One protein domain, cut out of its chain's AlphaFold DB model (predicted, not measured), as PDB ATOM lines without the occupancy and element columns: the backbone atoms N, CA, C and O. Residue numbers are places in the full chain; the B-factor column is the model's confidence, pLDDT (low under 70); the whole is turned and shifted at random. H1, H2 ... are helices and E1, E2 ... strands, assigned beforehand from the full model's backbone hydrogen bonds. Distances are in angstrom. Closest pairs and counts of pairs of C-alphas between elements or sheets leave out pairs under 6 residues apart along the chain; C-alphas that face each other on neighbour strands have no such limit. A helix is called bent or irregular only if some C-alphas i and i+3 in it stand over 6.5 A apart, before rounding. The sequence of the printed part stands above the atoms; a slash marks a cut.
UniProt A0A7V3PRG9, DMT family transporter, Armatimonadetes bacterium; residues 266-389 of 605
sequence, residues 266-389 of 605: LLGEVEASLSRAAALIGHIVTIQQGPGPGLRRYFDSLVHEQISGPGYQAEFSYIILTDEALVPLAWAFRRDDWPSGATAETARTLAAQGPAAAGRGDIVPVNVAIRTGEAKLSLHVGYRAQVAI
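Overview. This is residues 266 to 389 of the 605 residues of the protein "DMT family transporter" of Armatimonadetes bacterium (UniProt A0A7V3PRG9). A twisted antiparallel sheet of five strands curls round one long helix, H1, whose last turns lie close to a short helix, H2, over E3. A third helix, H3, packs on the opposite face of the sheet from H2, and the long strands E2 and E5 run side by side through the middle of the domain. The printed part has 124 residues with three named helices and five named strands, in the order H1 H2 E1 E2 E3 H3 E4 E5; the class is mixed, helices and strands. The sheet is branched at E2, with neighbour pairs E1 and E2, E2 and E3, E2 and E5, and E4 and E5. The whole is compact, with a radius of gyration of the C-alphas of 13.7 A, and elongated, spanning 43 by 28 by 23 A.

Arrangement. E2, residues 312 to 323, bends by 52 degrees at residue 317. On one side of it lie E1, residues 306 to 309, and E3, residues 328 to 333; E5, residues 375 to 387, lies on the other side. E1, E2 and E3 form a meander, each strand the antiparallel neighbour of the one before. N 307 and O 314 of the hairpin E1 and E2 are 2.8 A apart, N 319 and O 332 of the hairpin E2 and E3 2.9 A, and N 320 and O 380 between E2 and E5 2.8 A, each within hydrogen-bond range. E4, residues 364 to 372, is an edge strand and forms a hairpin with E5, with N 368 and O 379 2.8 A apart. H1, residues 266 to 287, is on the sheet; its closest C-alphas to E4 are those of Thr 286 and Thr 372, 5.7 A apart. H2, residues 293 to 302, is over E3 at a height over the sheet of 8.3 A, with the C-alphas of Asp 300 and Ala 332 closest at 5.0 A. H1 and H2 are close but not clearly touching, at a shallow tilt of 17 degrees, opposite ways; the C-alphas of Val 285 and Leu 295 are closest, at 7.4 A. H3, residues 344 to 357, is on the opposite face from H2 at a height over the sheet of 9.2 A; its closest C-alphas to E5 are those of Ala 351 and His 380, 6.1 A apart. H1 and H3 are apart. Every O i to N i+4 pair is within hydrogen-bond range in H1 and H2, and 7 of 10 in H3.

Along the chain. E5 is 36.4 A long and ends at C-alpha 387, (278.294, 240.843, 172.456). E2 is 31.9 A long, E4 25.6 A, E3 12.8 A and E1 9.8 A. H1 is 31.6 A long from C-alpha 266 at (271.421, 242.806, 174.325). H2 is 14.5 A long and H3 15.6 A; H3 is irregular, with C-alphas 352 and 355 9.4 A apart.

Size, cuts and confidence. The two C-alphas farthest apart are those of Glu 374 and Ile 389, at 44.1 A. The printed part has no cut and no long link. Mean pLDDT of the printed part is 86.9; residues 341 and 389 are under 70.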
ATOM      1  N   LEU A 266     270.432 242.164 175.193       77.75
ATOM      2  CA  LEU A 266     271.421 242.806 174.325       77.75
ATOM      3  C   LEU A 266     271.237 242.394 172.865       77.75
ATOM      4  O   LEU A 266     271.336 243.234 171.980       77.75
ATOM      5  N   LEU A 267     270.926 241.122 172.600       79.38
ATOM      6  CA  LEU A 267     270.597 240.679 171.245       79.38
ATOM      7  C   LEU A 267     269.342 241.380 170.705       79.38
ATOM      8  O   LEU A 267     269.357 241.818 169.557       79.38
ATOM      9  N   GLY A 268     268.303 241.545 171.529       80.94
ATOM     10  CA  GLY A 268     267.094 242.281 171.150       80.94
ATOM     11  C   GLY A 268     267.335 243.777 170.916       80.94
ATOM     12  O   GLY A 268     266.790 244.352 169.978       80.94
ATOM     13  N   GLU A 269     268.187 244.420 171.717       80.44
ATOM     14  CA  GLU A 269     268.563 245.828 171.531       80.44
ATOM     15  C   GLU A 269     269.403 246.035 170.266       80.44
ATOM     16  O   GLU A 269     269.200 247.008 169.531       80.44
ATOM     17  N   VAL A 270     270.309 245.096 169.977       80.69
ATOM     18  CA  VAL A 270     271.056 245.051 168.718       80.69
ATOM     19  C   VAL A 270     270.089 244.917 167.543       80.69
ATOM     20  O   VAL A 270     270.162 245.713 166.610       80.69
ATOM     21  N   GLU A 271     269.149 243.971 167.601       82.00
ATOM     22  CA  GLU A 271     268.138 243.764 166.558       82.00
ATOM     23  C   GLU A 271     267.268 245.016 166.352       82.00
ATOM     24  O   GLU A 271     267.049 245.437 165.215       82.00
ATOM     25  N   ALA A 272     266.836 245.674 167.432       79.38
ATOM     26  CA  ALA A 272     266.049 246.904 167.370       79.38
ATOM     27  C   ALA A 272     266.844 248.077 166.775       79.38
ATOM     28  O   ALA A 272     266.347 248.804 165.913       79.38
ATOM     29  N   SER A 273     268.097 248.261 167.198       77.69
ATOM     30  CA  SER A 273     268.974 249.319 166.686       77.69
ATOM     31  C   SER A 273     269.305 249.122 165.211       77.69
ATOM     32  O   SER A 273     269.292 250.080 164.440       77.69
ATOM     33  N   LEU A 274     269.511 247.877 164.792       79.06
ATOM     34  CA  LEU A 274     269.744 247.538 163.394       79.06
ATOM     35  C   LEU A 274     268.480 247.642 162.550       79.06
ATOM     36  O   LEU A 274     268.560 248.099 161.417       79.06
ATOM     37  N   SER A 275     267.315 247.302 163.100       77.81
ATOM     38  CA  SER A 275     266.029 247.527 162.434       77.81
ATOM     39  C   SER A 275     265.782 249.018 162.196       77.81
ATOM     40  O   SER A 275     265.341 249.399 161.114       77.81
ATOM     41  N   ARG A 276     266.145 249.884 163.157       81.62
ATOM     42  CA  ARG A 276     266.116 251.348 162.985       81.62
ATOM     43  C   ARG A 276     267.102 251.820 161.916       81.62
ATOM     44  O   ARG A 276     266.717 252.599 161.048       81.62
ATOM     45  N   ALA A 277     268.337 251.318 161.928       78.56
ATOM     46  CA  ALA A 277     269.326 251.635 160.896       78.56
ATOM     47  C   ALA A 277     268.850 251.189 159.500       78.56
ATOM     48  O   ALA A 277     268.918 251.955 158.545       78.56
ATOM     49  N   ALA A 278     268.291 249.984 159.386       76.25
ATOM     50  CA  ALA A 278     267.732 249.453 158.149       76.25
ATOM     51  C   ALA A 278     266.515 250.262 157.664       76.25
ATOM     52  O   ALA A 278     266.393 250.526 156.469       76.25
ATOM     53  N   ALA A 279     265.649 250.723 158.570       74.44
ATOM     54  CA  ALA A 279     264.544 251.618 158.230       74.44
ATOM     55  C   ALA A 279     265.037 252.983 157.713       74.44
ATOM     56  O   ALA A 279     264.526 253.468 156.705       74.44
ATOM     57  N   LEU A 280     266.068 253.566 158.340       78.38
ATOM     58  CA  LEU A 280     266.708 254.806 157.876       78.38
ATOM     59  C   LEU A 280     267.335 254.635 156.487       78.38
ATOM     60  O   LEU A 280     267.124 255.470 155.609       78.38
ATOM     61  N   ILE A 281     268.034 253.519 156.252       79.00
ATOM     62  CA  ILE A 281     268.563 253.167 154.928       79.00
ATOM     63  C   ILE A 281     267.421 253.071 153.914       79.00
ATOM     64  O   ILE A 281     267.519 253.621 152.818       79.00
ATOM     65  N   GLY A 282     266.319 252.418 154.287       75.75
ATOM     66  CA  GLY A 282     265.126 252.342 153.455       75.75
ATOM     67  C   GLY A 282     264.556 253.716 153.113       75.75
ATOM     68  O   GLY A 282     264.197 253.956 151.964       75.75
ATOM     69  N   HIS A 283     264.556 254.649 154.065       78.56
ATOM     70  CA  HIS A 283     264.127 256.023 153.833       78.56
ATOM     71  C   HIS A 283     265.059 256.765 152.860       78.56
ATOM     72  O   HIS A 283     264.585 257.395 151.916       78.56
ATOM     73  N   ILE A 284     266.378 256.613 152.988       79.38
ATOM     74  CA  ILE A 284     267.353 257.193 152.046       79.38
ATOM     75  C   ILE A 284     267.152 256.634 150.629       79.38
ATOM     76  O   ILE A 284     267.182 257.391 149.655       79.38
ATOM     77  N   VAL A 285     266.877 255.330 150.509       79.69
ATOM     78  CA  VAL A 285     266.520 254.685 149.233       79.69
ATOM     79  C   VAL A 285     265.240 255.279 148.649       79.69
ATOM     80  O   VAL A 285     265.141 255.399 147.436       79.69
ATOM     81  N   THR A 286     264.267 255.669 149.477       78.44
ATOM     82  CA  THR A 286     263.036 256.305 148.978       78.44
ATOM     83  C   THR A 286     263.277 257.711 148.422       78.44
ATOM     84  O   THR A 286     262.610 258.113 147.470       78.44
ATOM     85  N   ILE A 287     264.243 258.443 148.988       81.69
ATOM     86  CA  ILE A 287     264.582 259.816 148.588       81.69
ATOM     87  C   ILE A 287     265.393 259.821 147.287       81.69
ATOM     88  O   ILE A 287     265.158 260.650 146.405       81.69
ATOM     89  N   GLN A 288     266.346 258.896 147.140       73.69
ATOM     90  CA  GLN A 288     267.054 258.724 145.874       73.69
ATOM     91  C   GLN A 288     266.129 258.008 144.890       73.69
ATOM     92  O   GLN A 288     265.807 256.847 145.088       73.69
ATOM     93  N   GLN A 289     265.686 258.694 143.835       71.06
ATOM     94  CA  GLN A 289     264.744 258.182 142.827       71.06
ATOM     95  C   GLN A 289     265.304 257.000 141.994       71.06
ATOM     96  O   GLN A 289     265.502 257.112 140.786       71.06
ATOM     97  N   GLY A 290     265.567 255.854 142.628       70.44
ATOM     98  CA  GLY A 290     265.964 254.591 142.010       70.44
ATOM     99  C   GLY A 290     267.356 254.063 142.408       70.44
ATOM    100  O   GLY A 290     268.203 254.799 142.923       70.44
ATOM    101  N   PRO A 291     267.623 252.766 142.147       73.38
ATOM    102  CA  PRO A 291     268.893 252.100 142.440       73.38
ATOM    103  C   PRO A 291     269.998 252.561 141.476       73.38
ATOM    104  O   PRO A 291     270.286 251.932 140.460       73.38
ATOM    105  N   GLY A 292     270.612 253.705 141.779       83.19
ATOM    106  CA  GLY A 292     271.731 254.255 141.015       83.19
ATOM    107  C   GLY A 292     273.115 253.806 141.521       83.19
ATOM    108  O   GLY A 292     273.246 253.249 142.613       83.19
ATOM    109  N   PRO A 293     274.201 254.140 140.793       84.31
ATOM    110  CA  PRO A 293     275.585 253.907 141.231       84.31
ATOM    111  C   PRO A 293     275.945 254.581 142.567       84.31
ATOM    112  O   PRO A 293     276.941 254.219 143.195       84.31
ATOM    113  N   GLY A 294     275.175 255.595 142.977       83.44
ATOM    114  CA  GLY A 294     275.294 256.239 144.287       83.44
ATOM    115  C   GLY A 294     274.866 255.317 145.427       83.44
ATOM    116  O   GLY A 294     275.598 255.190 146.403       83.44
ATOM    117  N   LEU A 295     273.755 254.593 145.259       85.75
ATOM    118  CA  LEU A 295     273.241 253.673 146.271       85.75
ATOM    119  C   LEU A 295     274.212 252.519 146.539       85.75
ATOM    120  O   LEU A 295     274.436 252.149 147.687       85.75
ATOM    121  N   ARG A 296     274.848 251.991 145.487       88.31
ATOM    122  CA  ARG A 296     275.859 250.938 145.639       88.31
ATOM    123  C   ARG A 296     277.077 251.420 146.427       88.31
ATOM    124  O   ARG A 296     277.492 250.742 147.355       88.31
ATOM    125  N   ARG A 297     277.590 252.617 146.117       87.75
ATOM    126  CA  ARG A 297     278.687 253.239 146.883       87.75
ATOM    127  C   ARG A 297     278.301 253.500 148.339       87.75
ATOM    128  O   ARG A 297     279.132 253.330 149.222       87.75
ATOM    129  N   TYR A 298     277.051 253.885 148.583       87.50
ATOM    130  CA  TYR A 298     276.534 254.072 149.935       87.50
ATOM    131  C   TYR A 298     276.479 252.750 150.713       87.50
ATOM    132  O   TYR A 298     276.986 252.685 151.830       87.50
ATOM    133  N   PHE A 299     275.956 251.677 150.112       92.81
ATOM    134  CA  PHE A 299     275.952 250.347 150.732       92.81
ATOM    135  C   PHE A 299     277.371 249.818 150.973       92.81
ATOM    136  O   PHE A 299     277.630 249.254 152.034       92.81
ATOM    137  N   ASP A 300     278.293 250.034 150.029       90.56
ATOM    138  CA  ASP A 300     279.702 249.659 150.184       90.56
ATOM    139  C   ASP A 300     280.358 250.403 151.358       90.56
ATOM    140  O   ASP A 300     281.172 249.820 152.064       90.56
ATOM    141  N   SER A 301     279.984 251.661 151.620       89.81
ATOM    142  CA  SER A 301     280.445 252.387 152.812       89.81
ATOM    143  C   SER A 301     279.815 251.830 154.090       89.81
ATOM    144  O   SER A 301     280.517 251.551 155.056       89.81
ATOM    145  N   LEU A 302     278.495 251.621 154.086       88.25
ATOM    146  CA  LEU A 302     277.748 251.151 155.253       88.25
ATOM    147  C   LEU A 302     278.169 249.762 155.726       88.25
ATOM    148  O   LEU A 302     278.167 249.509 156.923       88.25
ATOM    149  N   VAL A 303     278.536 248.852 154.819       92.94
ATOM    150  CA  VAL A 303     278.944 247.495 155.216       92.94
ATOM    151  C   VAL A 303     280.259 247.481 156.017       92.94
ATOM    152  O   VAL A 303     280.609 246.479 156.637       92.94
ATOM    153  N   HIS A 304     280.992 248.597 156.018       89.62
ATOM    154  CA  HIS A 304     282.187 248.805 156.830       89.62
ATOM    155  C   HIS A 304     281.919 249.583 158.124       89.62
ATOM    156  O   HIS A 304     282.813 249.652 158.967       89.62
ATOM    157  N   GLU A 305     280.712 250.121 158.309       87.81
ATOM    158  CA  GLU A 305     280.336 250.805 159.542       87.81
ATOM    159  C   GLU A 305     280.152 249.811 160.689       87.81
ATOM    160  O   GLU A 305     279.606 248.710 160.538       87.81
ATOM    161  N   GLN A 306     280.606 250.232 161.865       89.06
ATOM    162  CA  GLN A 306     280.483 249.480 163.101       89.06
ATOM    163  C   GLN A 306     279.537 250.219 164.042       89.06
ATOM    164  O   GLN A 306     279.785 251.359 164.431       89.06
ATOM    165  N   ILE A 307     278.465 249.546 164.448       85.56
ATOM    166  CA  ILE A 307     277.530 250.063 165.443       85.56
ATOM    167  C   ILE A 307     277.982 249.543 166.801       85.56
ATOM    168  O   ILE A 307     277.895 248.349 167.091       85.56
ATOM    169  N   SER A 308     278.487 250.438 167.641       85.25
ATOM    170  CA  SER A 308     278.862 250.132 169.018       85.25
ATOM    171  C   SER A 308     277.803 250.660 169.984       85.25
ATOM    172  O   SER A 308     277.301 251.771 169.843       85.25
ATOM    173  N   GLY A 309     277.456 249.837 170.970       81.81
ATOM    174  CA  GLY A 309     276.613 250.222 172.095       81.81
ATOM    175  C   GLY A 309     277.214 249.731 173.414       81.81
ATOM    176  O   GLY A 309     278.236 249.032 173.413       81.81
ATOM    177  N   PRO A 310     276.613 250.077 174.563       74.19
ATOM    178  CA  PRO A 310     277.069 249.604 175.865       74.19
ATOM    179  C   PRO A 310     277.027 248.066 175.945       74.19
ATOM    180  O   PRO A 310     275.986 247.458 176.163       74.19
ATOM    181  N   GLY A 311     278.179 247.412 175.766       77.19
ATOM    182  CA  GLY A 311     278.306 245.954 175.883       77.19
ATOM    183  C   GLY A 311     278.140 245.158 174.585       77.19
ATOM    184  O   GLY A 311     278.194 243.925 174.632       77.19
ATOM    185  N   TYR A 312     278.010 245.812 173.429       85.62
ATOM    186  CA  TYR A 312     278.008 245.127 172.137       85.62
ATOM    187  C   TYR A 312     278.713 245.925 171.038       85.62
ATOM    188  O   TYR A 312     278.777 247.154 171.051       85.62
ATOM    189  N   GLN A 313     279.219 245.194 170.053       89.00
ATOM    190  CA  GLN A 313     279.656 245.721 168.770       89.00
ATOM    191  C   GLN A 313     278.972 244.916 167.673       89.00
ATOM    192  O   GLN A 313     279.097 243.694 167.633       89.00
ATOM    193  N   ALA A 314     278.228 245.586 166.804       90.62
ATOM    194  CA  ALA A 314     277.594 244.990 165.642       90.62
ATOM    195  C   ALA A 314     278.256 245.522 164.372       90.62
ATOM    196  O   ALA A 314     278.469 246.722 164.219       90.62
ATOM    197  N   GLU A 315     278.585 244.616 163.464       92.81
ATOM    198  CA  GLU A 315     279.156 244.934 162.161       92.81
ATOM    199  C   GLU A 315     278.216 244.427 161.073       92.81
ATOM    200  O   GLU A 315     277.751 243.284 161.129       92.81
ATOM    201  N   PHE A 316     277.952 245.251 160.064       92.88
ATOM    202  CA  PHE A 316     277.237 244.790 158.881       92.88
ATOM    203  C   PHE A 316     278.117 243.806 158.097       92.88
ATOM    204  O   PHE A 316     279.289 244.057 157.826       92.88
ATOM    205  N   SER A 317     277.547 242.660 157.735       94.19
ATOM    206  CA  SER A 317     278.194 241.655 156.886       94.19
ATOM    207  C   SER A 317     277.712 241.763 155.440       94.19
ATOM    208  O   SER A 317     278.510 241.646 154.506       94.19
ATOM    209  N   TYR A 318     276.417 242.034 155.243       95.31
ATOM    210  CA  TYR A 318     275.844 242.341 153.934       95.31
ATOM    211  C   TYR A 318     274.635 243.273 154.037       95.31
ATOM    212  O   TYR A 318     273.925 243.291 155.043       95.31
ATOM    213  N   ILE A 319     274.376 243.998 152.953       95.12
ATOM    214  CA  ILE A 319     273.173 244.807 152.738       95.12
ATOM    215  C   ILE A 319     272.700 244.516 151.316       95.12
ATOM    216  O   ILE A 319     273.478 244.657 150.373       95.12
ATOM    217  N   ILE A 320     271.453 244.081 151.146       95.50
ATOM    218  CA  ILE A 320     270.871 243.710 149.852       95.50
ATOM    219  C   ILE A 320     269.498 244.365 149.735       95.50
ATOM    220  O   ILE A 320     268.621 244.127 150.557       95.50
ATOM    221  N   LEU A 321     269.292 245.156 148.690       95.19
ATOM    222  CA  LEU A 321     267.985 245.677 148.311       95.19
ATOM    223  C   LEU A 321     267.420 244.809 147.187       95.19
ATOM    224  O   LEU A 321     268.079 244.643 146.159       95.19
ATOM    225  N   THR A 322     266.213 244.289 147.362       95.88
ATOM    226  CA  THR A 322     265.499 243.485 146.369       95.88
ATOM    227  C   THR A 322     264.151 244.102 146.005       95.88
ATOM    228  O   THR A 322     263.608 244.932 146.738       95.88
ATOM    229  N   ASP A 323     263.621 243.704 144.852       95.00
ATOM    230  CA  ASP A 323     262.221 243.924 144.489       95.00
ATOM    231  C   ASP A 323     261.298 242.813 145.041       95.00
ATOM    232  O   ASP A 323     261.729 241.902 145.750       95.00
ATOM    233  N   GLU A 324     260.007 242.868 144.700       94.31
ATOM    234  CA  GLU A 324     259.007 241.862 145.095       94.31
ATOM    235  C   GLU A 324     259.317 240.449 144.553       94.31
ATOM    236  O   GLU A 324     258.882 239.458 145.136       94.31
ATOM    237  N   ALA A 325     260.109 240.339 143.481       95.75
ATOM    238  CA  ALA A 325     260.556 239.074 142.899       95.75
ATOM    239  C   ALA A 325     261.902 238.585 143.473       95.75
ATOM    240  O   ALA A 325     262.486 237.630 142.948       95.75
ATOM    241  N   LEU A 326     262.403 239.218 144.546       95.44
ATOM    242  CA  LEU A 326     263.712 238.963 145.155       95.44
ATOM    243  C   LEU A 326     264.887 239.151 144.175       95.44
ATOM    244  O   LEU A 326     265.961 238.562 144.344       95.44
ATOM    245  N   VAL A 327     264.709 239.970 143.136       95.62
ATOM    246  CA  VAL A 327     265.792 240.354 142.231       95.62
ATOM    247  C   VAL A 327     266.628 241.428 142.929       95.62
ATOM    248  O   VAL A 327     266.097 242.480 143.286       95.62
ATOM    249  N   PRO A 328     267.936 241.196 143.154       95.31
ATOM    250  CA  PRO A 328     268.780 242.166 143.834       95.31
ATOM    251  C   PRO A 328     269.004 243.394 142.943       95.31
ATOM    252  O   PRO A 328     269.570 243.296 141.856       95.31
ATOM    253  N   LEU A 329     268.564 244.552 143.431       93.50
ATOM    254  CA  LEU A 329     268.689 245.856 142.779       93.50
ATOM    255  C   LEU A 329     270.006 246.550 143.153       93.50
ATOM    256  O   LEU A 329     270.627 247.209 142.322       93.50
ATOM    257  N   ALA A 330     270.442 246.391 144.404       93.31
ATOM    258  CA  ALA A 330     271.716 246.888 144.912       93.31
ATOM    259  C   ALA A 330     272.202 245.991 146.052       93.31
ATOM    260  O   ALA A 330     271.393 245.472 146.821       93.31
ATOM    261  N   TRP A 331     273.514 245.800 146.171       95.44
ATOM    262  CA  TRP A 331     274.084 245.013 147.257       95.44
ATOM    263  C   TRP A 331     275.515 245.420 147.588       95.44
ATOM    264  O   TRP A 331     276.267 245.829 146.700       95.44
ATOM    265  N   ALA A 332     275.881 245.242 148.854       94.69
ATOM    266  CA  ALA A 332     277.240 245.358 149.358       94.69
ATOM    267  C   ALA A 332     277.527 244.262 150.379       94.69
ATOM    268  O   ALA A 332     276.633 243.787 151.082       94.69
ATOM    269  N   PHE A 333     278.788 243.848 150.423       94.75
ATOM    270  CA  PHE A 333     279.255 242.736 151.235       94.75
ATOM    271  C   PHE A 333     280.619 243.069 151.809       94.75
ATOM    272  O   PHE A 333     281.505 243.540 151.091       94.75
ATOM    273  N   ARG A 334     280.815 242.757 153.087       92.88
ATOM    274  CA  ARG A 334     282.122 242.892 153.716       92.88
ATOM    275  C   ARG A 334     283.060 241.824 153.161       92.88
ATOM    276  O   ARG A 334     282.767 240.630 153.228       92.88
ATOM    277  N   ARG A 335     284.204 242.246 152.614       87.75
ATOM    278  CA  ARG A 335     285.176 241.340 151.967       87.75
ATOM    279  C   ARG A 335     285.683 240.234 152.888       87.75
ATOM    280  O   ARG A 335     285.858 239.115 152.422       87.75
ATOM    281  N   ASP A 336     285.879 240.544 154.167       88.50
ATOM    282  CA  ASP A 336     286.381 239.584 155.158       88.50
ATOM    283  C   ASP A 336     285.425 238.403 155.347       88.50
ATOM    284  O   ASP A 336     285.847 237.279 155.603       88.50
ATOM    285  N   ASP A 337     284.127 238.656 155.186       84.19
ATOM    286  CA  ASP A 337     283.101 237.632 155.289       84.19
ATOM    287  C   ASP A 337     282.850 236.934 153.947       84.19
ATOM    288  O   ASP A 337     282.480 235.762 153.928       84.19
ATOM    289  N   TRP A 338     283.057 237.619 152.823       87.38
ATOM    290  CA  TRP A 338     282.687 237.130 151.493       87.38
ATOM    291  C   TRP A 338     283.856 237.277 150.501       87.38
ATOM    292  O   TRP A 338     283.828 238.144 149.621       87.38
ATOM    293  N   PRO A 339     284.898 236.428 150.615       74.06
ATOM    294  CA  PRO A 339     286.189 236.626 149.947       74.06
ATOM    295  C   PRO A 339     286.152 236.492 148.419       74.06
ATOM    296  O   PRO A 339     286.985 237.080 147.734       74.06
ATOM    297  N   SER A 340     285.185 235.761 147.858       73.50
ATOM    298  CA  SER A 340     285.018 235.610 146.405       73.50
ATOM    299  C   SER A 340     284.378 236.827 145.723       73.50
ATOM    300  O   SER A 340     284.246 236.839 144.500       73.50
ATOM    301  N   GLY A 341     283.999 237.856 146.491       65.94
ATOM    302  CA  GLY A 341     283.161 238.943 146.006       65.94
ATOM    303  C   GLY A 341     281.723 238.465 145.816       65.94
ATOM    304  O   GLY A 341     281.451 237.354 145.359       65.94
ATOM    305  N   ALA A 342     280.763 239.291 146.204       78.62
ATOM    306  CA  ALA A 342     279.375 238.883 146.123       78.62
ATOM    307  C   ALA A 342     278.810 239.048 144.715       78.62
ATOM    308  O   ALA A 342     278.668 240.162 144.195       78.62
ATOM    309  N   THR A 343     278.460 237.917 144.113       91.69
ATOM    310  CA  THR A 343     277.701 237.877 142.868       91.69
ATOM    311  C   THR A 343     276.231 238.207 143.143       91.69
ATOM    312  O   THR A 343     275.738 238.088 144.268       91.69
ATOM    313  N   ALA A 344     275.502 238.590 142.094       92.56
ATOM    314  CA  ALA A 344     274.049 238.755 142.176       92.56
ATOM    315  C   ALA A 344     273.345 237.453 142.611       92.56
ATOM    316  O   ALA A 344     272.306 237.494 143.263       92.56
ATOM    317  N   GLU A 345     273.924 236.294 142.288       93.06
ATOM    318  CA  GLU A 345     273.410 234.985 142.697       93.06
ATOM    319  C   GLU A 345     273.562 234.756 144.208       93.06
ATOM    320  O   GLU A 345     272.609 234.318 144.855       93.06
ATOM    321  N   THR A 346     274.696 235.148 144.801       92.69
ATOM    322  CA  THR A 346     274.879 235.130 146.261       92.69
ATOM    323  C   THR A 346     273.865 236.038 146.952       92.69
ATOM    324  O   THR A 346     273.219 235.619 147.910       92.69
ATOM    325  N   ALA A 347     273.673 237.260 146.441       94.62
ATOM    326  CA  ALA A 347     272.689 238.196 146.983       94.62
ATOM    327  C   ALA A 347     271.257 237.641 146.905       94.62
ATOM    328  O   ALA A 347     270.526 237.672 147.893       94.62
ATOM    329  N   ARG A 348     270.875 237.052 145.765       95.31
ATOM    330  CA  ARG A 348     269.570 236.399 145.600       95.31
ATOM    331  C   ARG A 348     269.392 235.232 146.573       95.31
ATOM    332  O   ARG A 348     268.329 235.089 147.169       95.31
ATOM    333  N   THR A 349     270.428 234.417 146.755       93.81
ATOM    334  CA  THR A 349     270.392 233.258 147.657       93.81
ATOM    335  C   THR A 349     270.204 233.698 149.105       93.81
ATOM    336  O   THR A 349     269.350 233.158 149.800       93.81
ATOM    337  N   LEU A 350     270.933 234.724 149.547       94.12
ATOM    338  CA  LEU A 350     270.803 235.272 150.897       94.12
ATOM    339  C   LEU A 350     269.446 235.927 151.145       94.12
ATOM    340  O   LEU A 350     268.865 235.713 152.204       94.12
ATOM    341  N   ALA A 351     268.919 236.671 150.173       95.00
ATOM    342  CA  ALA A 351     267.591 237.268 150.283       95.00
ATOM    343  C   ALA A 351     266.481 236.204 150.367       95.00
ATOM    344  O   ALA A 351     265.527 236.368 151.125       95.00
ATOM    345  N   ALA A 352     266.611 235.100 149.620       95.62
ATOM    346  CA  ALA A 352     265.598 234.048 149.560       95.62
ATOM    347  C   ALA A 352     265.696 233.015 150.695       95.62
ATOM    348  O   ALA A 352     264.675 232.520 151.166       95.62
ATOM    349  N   GLN A 353     266.912 232.647 151.106       95.94
ATOM    350  CA  GLN A 353     267.166 231.504 151.994       95.94
ATOM    351  C   GLN A 353     267.873 231.892 153.301       95.94
ATOM    352  O   GLN A 353     268.014 231.063 154.201       95.94
ATOM    353  N   GLY A 354     268.310 233.146 153.429       94.25
ATOM    354  CA  GLY A 354     269.051 233.633 154.585       94.25
ATOM    355  C   GLY A 354     270.515 233.164 154.634       94.25
ATOM    356  O   GLY A 354     270.964 232.340 153.834       94.25
ATOM    357  N   PRO A 355     271.293 233.676 155.602       92.56
ATOM    358  CA  PRO A 355     272.728 233.406 155.719       92.56
ATOM    359  C   PRO A 355     273.064 231.970 156.133       92.56
ATOM    360  O   PRO A 355     274.113 231.452 155.744       92.56
ATOM    361  N   ALA A 356     272.167 231.282 156.846       91.00
ATOM    362  CA  ALA A 356     272.363 229.884 157.230       91.00
ATOM    363  C   ALA A 356     272.511 228.955 156.010       91.00
ATOM    364  O   ALA A 356     273.352 228.056 156.028       91.00
ATOM    365  N   ALA A 357     271.770 229.212 154.925       87.56
ATOM    366  CA  ALA A 357     271.868 228.445 153.681       87.56
ATOM    367  C   ALA A 357     273.222 228.624 152.970       87.56
ATOM    368  O   ALA A 357     273.685 227.725 152.273       87.56
ATOM    369  N   ALA A 358     273.894 229.752 153.205       86.62
ATOM    370  CA  ALA A 358     275.240 230.030 152.715       86.62
ATOM    371  C   ALA A 358     276.348 229.551 153.680       86.62
ATOM    372  O   ALA A 358     277.505 229.946 153.539       86.62
ATOM    373  N   GLY A 359     276.009 228.736 154.687       90.12
ATOM    374  CA  GLY A 359     276.955 228.241 155.692       90.12
ATOM    375  C   GLY A 359     277.365 229.283 156.737       90.12
ATOM    376  O   GLY A 359     278.344 229.077 157.453       90.12
ATOM    377  N   ARG A 360     276.634 230.400 156.844       91.00
ATOM    378  CA  ARG A 360     276.928 231.526 157.745       91.00
ATOM    379  C   ARG A 360     275.908 231.637 158.870       91.00
ATOM    380  O   ARG A 360     275.170 232.608 158.978       91.00
ATOM    381  N   GLY A 361     275.874 230.615 159.726       88.19
ATOM    382  CA  GLY A 361     275.033 230.608 160.931       88.19
ATOM    383  C   GLY A 361     275.439 231.645 161.989       88.19
ATOM    384  O   GLY A 361     274.705 231.849 162.947       88.19
ATOM    385  N   ASP A 362     276.593 232.296 161.820       89.94
ATOM    386  CA  ASP A 362     277.093 233.378 162.669       89.94
ATOM    387  C   ASP A 362     276.490 234.756 162.339       89.94
ATOM    388  O   ASP A 362     276.680 235.698 163.108       89.94
ATOM    389  N   ILE A 363     275.792 234.886 161.204       92.00
ATOM    390  CA  ILE A 363     275.177 236.139 160.749       92.00
ATOM    391  C   ILE A 363     273.681 236.115 161.061       92.00
ATOM    392  O   ILE A 363     272.966 235.200 160.649       92.00
ATOM    393  N   VAL A 364     273.192 237.163 161.719       89.62
ATOM    394  CA  VAL A 364     271.764 237.341 162.006       89.62
ATOM    395  C   VAL A 364     271.122 238.171 160.882       89.62
ATOM    396  O   VAL A 364     271.620 239.261 160.587       89.62
ATOM    397  N   PRO A 365     270.069 237.671 160.202       93.25
ATOM    398  CA  PRO A 365     269.374 238.413 159.152       93.25
ATOM    399  C   PRO A 365     268.273 239.327 159.715       93.25
ATOM    400  O   PRO A 365     267.503 238.918 160.579       93.25
ATOM    401  N   VAL A 366     268.140 240.525 159.148       90.44
ATOM    402  CA  VAL A 366     267.041 241.477 159.369       90.44
ATOM    403  C   VAL A 366     266.428 241.815 158.018       90.44
ATOM    404  O   VAL A 366     267.144 242.171 157.083       90.44
ATOM    405  N   ASN A 367     265.104 241.723 157.914       91.62
ATOM    406  CA  ASN A 367     264.372 242.040 156.692       91.62
ATOM    407  C   ASN A 367     263.434 243.216 156.954       91.62
ATOM    408  O   ASN A 367     262.557 243.129 157.812       91.62
ATOM    409  N   VAL A 368     263.593 244.294 156.194       89.56
ATOM    410  CA  VAL A 368     262.744 245.484 156.280       89.56
ATOM    411  C   VAL A 368     262.017 245.668 154.958       89.56
ATOM    412  O   VAL A 368     262.639 245.851 153.914       89.56
ATOM    413  N   ALA A 369     260.687 245.629 154.999       90.75
ATOM    414  CA  ALA A 369     259.867 245.971 153.847       90.75
ATOM    415  C   ALA A 369     259.832 247.496 153.676       90.75
ATOM    416  O   ALA A 369     259.473 248.224 154.602       90.75
ATOM    417  N   ILE A 370     260.174 247.975 152.484       87.06
ATOM    418  CA  ILE A 370     260.185 249.390 152.116       87.06
ATOM    419  C   ILE A 370     259.091 249.611 151.070       87.06
ATOM    420  O   ILE A 370     259.017 248.902 150.065       87.06
ATOM    421  N   ARG A 371     258.229 250.606 151.289       85.25
ATOM    422  CA  ARG A 371     257.219 251.023 150.307       85.25
ATOM    423  C   ARG A 371     257.626 252.353 149.684       85.25
ATOM    424  O   ARG A 371     257.726 253.350 150.392       85.25
ATOM    425  N   THR A 372     257.835 252.362 148.371       81.56
ATOM    426  CA  THR A 372     258.201 253.546 147.577       81.56
ATOM    427  C   THR A 372     257.167 253.773 146.480       81.56
ATOM    428  O   THR A 372     257.280 253.250 145.373       81.56
ATOM    429  N   GLY A 373     256.125 254.551 146.782       85.19
ATOM    430  CA  GLY A 373     254.993 254.714 145.863       85.19
ATOM    431  C   GLY A 373     254.287 253.374 145.625       85.19
ATOM    432  O   GLY A 373     253.813 252.757 146.576       85.19
ATOM    433  N   GLU A 374     254.243 252.917 144.371       85.75
ATOM    434  CA  GLU A 374     253.679 251.609 143.994       85.75
ATOM    435  C   GLU A 374     254.680 250.447 144.117       85.75
ATOM    436  O   GLU A 374     254.275 249.285 144.148       85.75
ATOM    437  N   ALA A 375     255.982 250.732 144.217       84.69
ATOM    438  CA  ALA A 375     256.998 249.693 144.310       84.69
ATOM    439  C   ALA A 375     257.103 249.145 145.744       84.69
ATOM    440  O   ALA A 375     257.219 249.891 146.723       84.69
ATOM    441  N   LYS A 376     257.105 247.813 145.860       90.75
ATOM    442  CA  LYS A 376     257.466 247.099 147.088       90.75
ATOM    443  C   LYS A 376     258.912 246.645 146.980       90.75
ATOM    444  O   LYS A 376     259.244 245.805 146.145       90.75
ATOM    445  N   LEU A 377     259.756 247.206 147.831       92.56
ATOM    446  CA  LEU A 377     261.157 246.836 147.947       92.56
ATOM    447  C   LEU A 377     261.377 246.120 149.281       92.56
ATOM    448  O   LEU A 377     260.660 246.365 150.250       92.56
ATOM    449  N   SER A 378     262.378 245.250 149.344       92.62
ATOM    450  CA  SER A 378     262.800 244.614 150.595       92.62
ATOM    451  C   SER A 378     264.288 244.843 150.816       92.62
ATOM    452  O   SER A 378     265.106 244.606 149.931       92.62
ATOM    453  N   LEU A 379     264.648 245.330 151.999       94.06
ATOM    454  CA  LEU A 379     266.030 245.474 152.433       94.06
ATOM    455  C   LEU A 379     266.383 244.308 153.351       94.06
ATOM    456  O   LEU A 379     265.808 244.157 154.426       94.06
ATOM    457  N   HIS A 380     267.342 243.504 152.920       94.56
ATOM    458  CA  HIS A 380     267.890 242.380 153.659       94.56
ATOM    459  C   HIS A 380     269.263 242.776 154.185       94.56
ATOM    460  O   HIS A 380     270.180 243.066 153.415       94.56
ATOM    461  N   VAL A 381     269.412 242.784 155.500       93.25
ATOM    462  CA  VAL A 381     270.644 243.171 156.176       93.25
ATOM    463  C   VAL A 381     271.124 242.001 157.012       93.25
ATOM    464  O   VAL A 381     270.375 241.462 157.818       93.25
ATOM    465  N   GLY A 382     272.373 241.596 156.829       93.25
ATOM    466  CA  GLY A 382     273.024 240.615 157.687       93.25
ATOM    467  C   GLY A 382     274.065 241.295 158.545       93.25
ATOM    468  O   GLY A 382     274.865 242.072 158.025       93.25
ATOM    469  N   TYR A 383     274.099 240.976 159.831       92.25
ATOM    470  CA  TYR A 383     275.097 241.517 160.747       92.25
ATOM    471  C   TYR A 383     275.747 240.430 161.597       92.25
ATOM    472  O   TYR A 383     275.157 239.382 161.870       92.25
ATOM    473  N   ARG A 384     276.969 240.712 162.044       92.12
ATOM    474  CA  ARG A 384     277.662 239.959 163.085       92.12
ATOM    475  C   ARG A 384     277.662 240.805 164.349       92.12
ATOM    476  O   ARG A 384     278.221 241.897 164.364       92.12
ATOM    477  N   ALA A 385     277.052 240.298 165.413       88.31
ATOM    478  CA  ALA A 385     277.118 240.928 166.724       88.31
ATOM    479  C   ALA A 385     278.160 240.225 167.592       88.31
ATOM    480  O   ALA A 385     278.029 239.050 167.926       88.31
ATOM    481  N   GLN A 386     279.188 240.963 167.989       87.38
ATOM    482  CA  GLN A 386     280.041 240.602 169.105       87.38
ATOM    483  C   GLN A 386     279.462 241.239 170.363       87.38
ATOM    484  O   GLN A 386     279.697 242.407 170.675       87.38
ATOM    485  N   VAL A 387     278.676 240.461 171.098       80.62
ATOM    486  CA  VAL A 387     278.294 240.843 172.456       80.62
ATOM    487  C   VAL A 387     279.522 240.637 173.336       80.62
ATOM    488  O   VAL A 387     280.115 239.555 173.333       80.62
ATOM    489  N   ALA A 388     279.921 241.652 174.102       77.62
ATOM    490  CA  ALA A 388     281.003 241.534 175.073       77.62
ATOM    491  C   ALA A 388     280.513 240.720 176.287       77.62
ATOM    492  O   ALA A 388     280.331 241.228 177.392       77.62
ATOM    493  N   ILE A 389     280.286 239.421 176.071       66.19
ATOM    494  CA  ILE A 389     279.783 238.484 177.081       66.19
ATOM    495  C   ILE A 389     280.821 238.323 178.194       66.19
ATOM    496  O   ILE A 389     280.457 238.237 179.362       66.19
TER     497      ILE A 389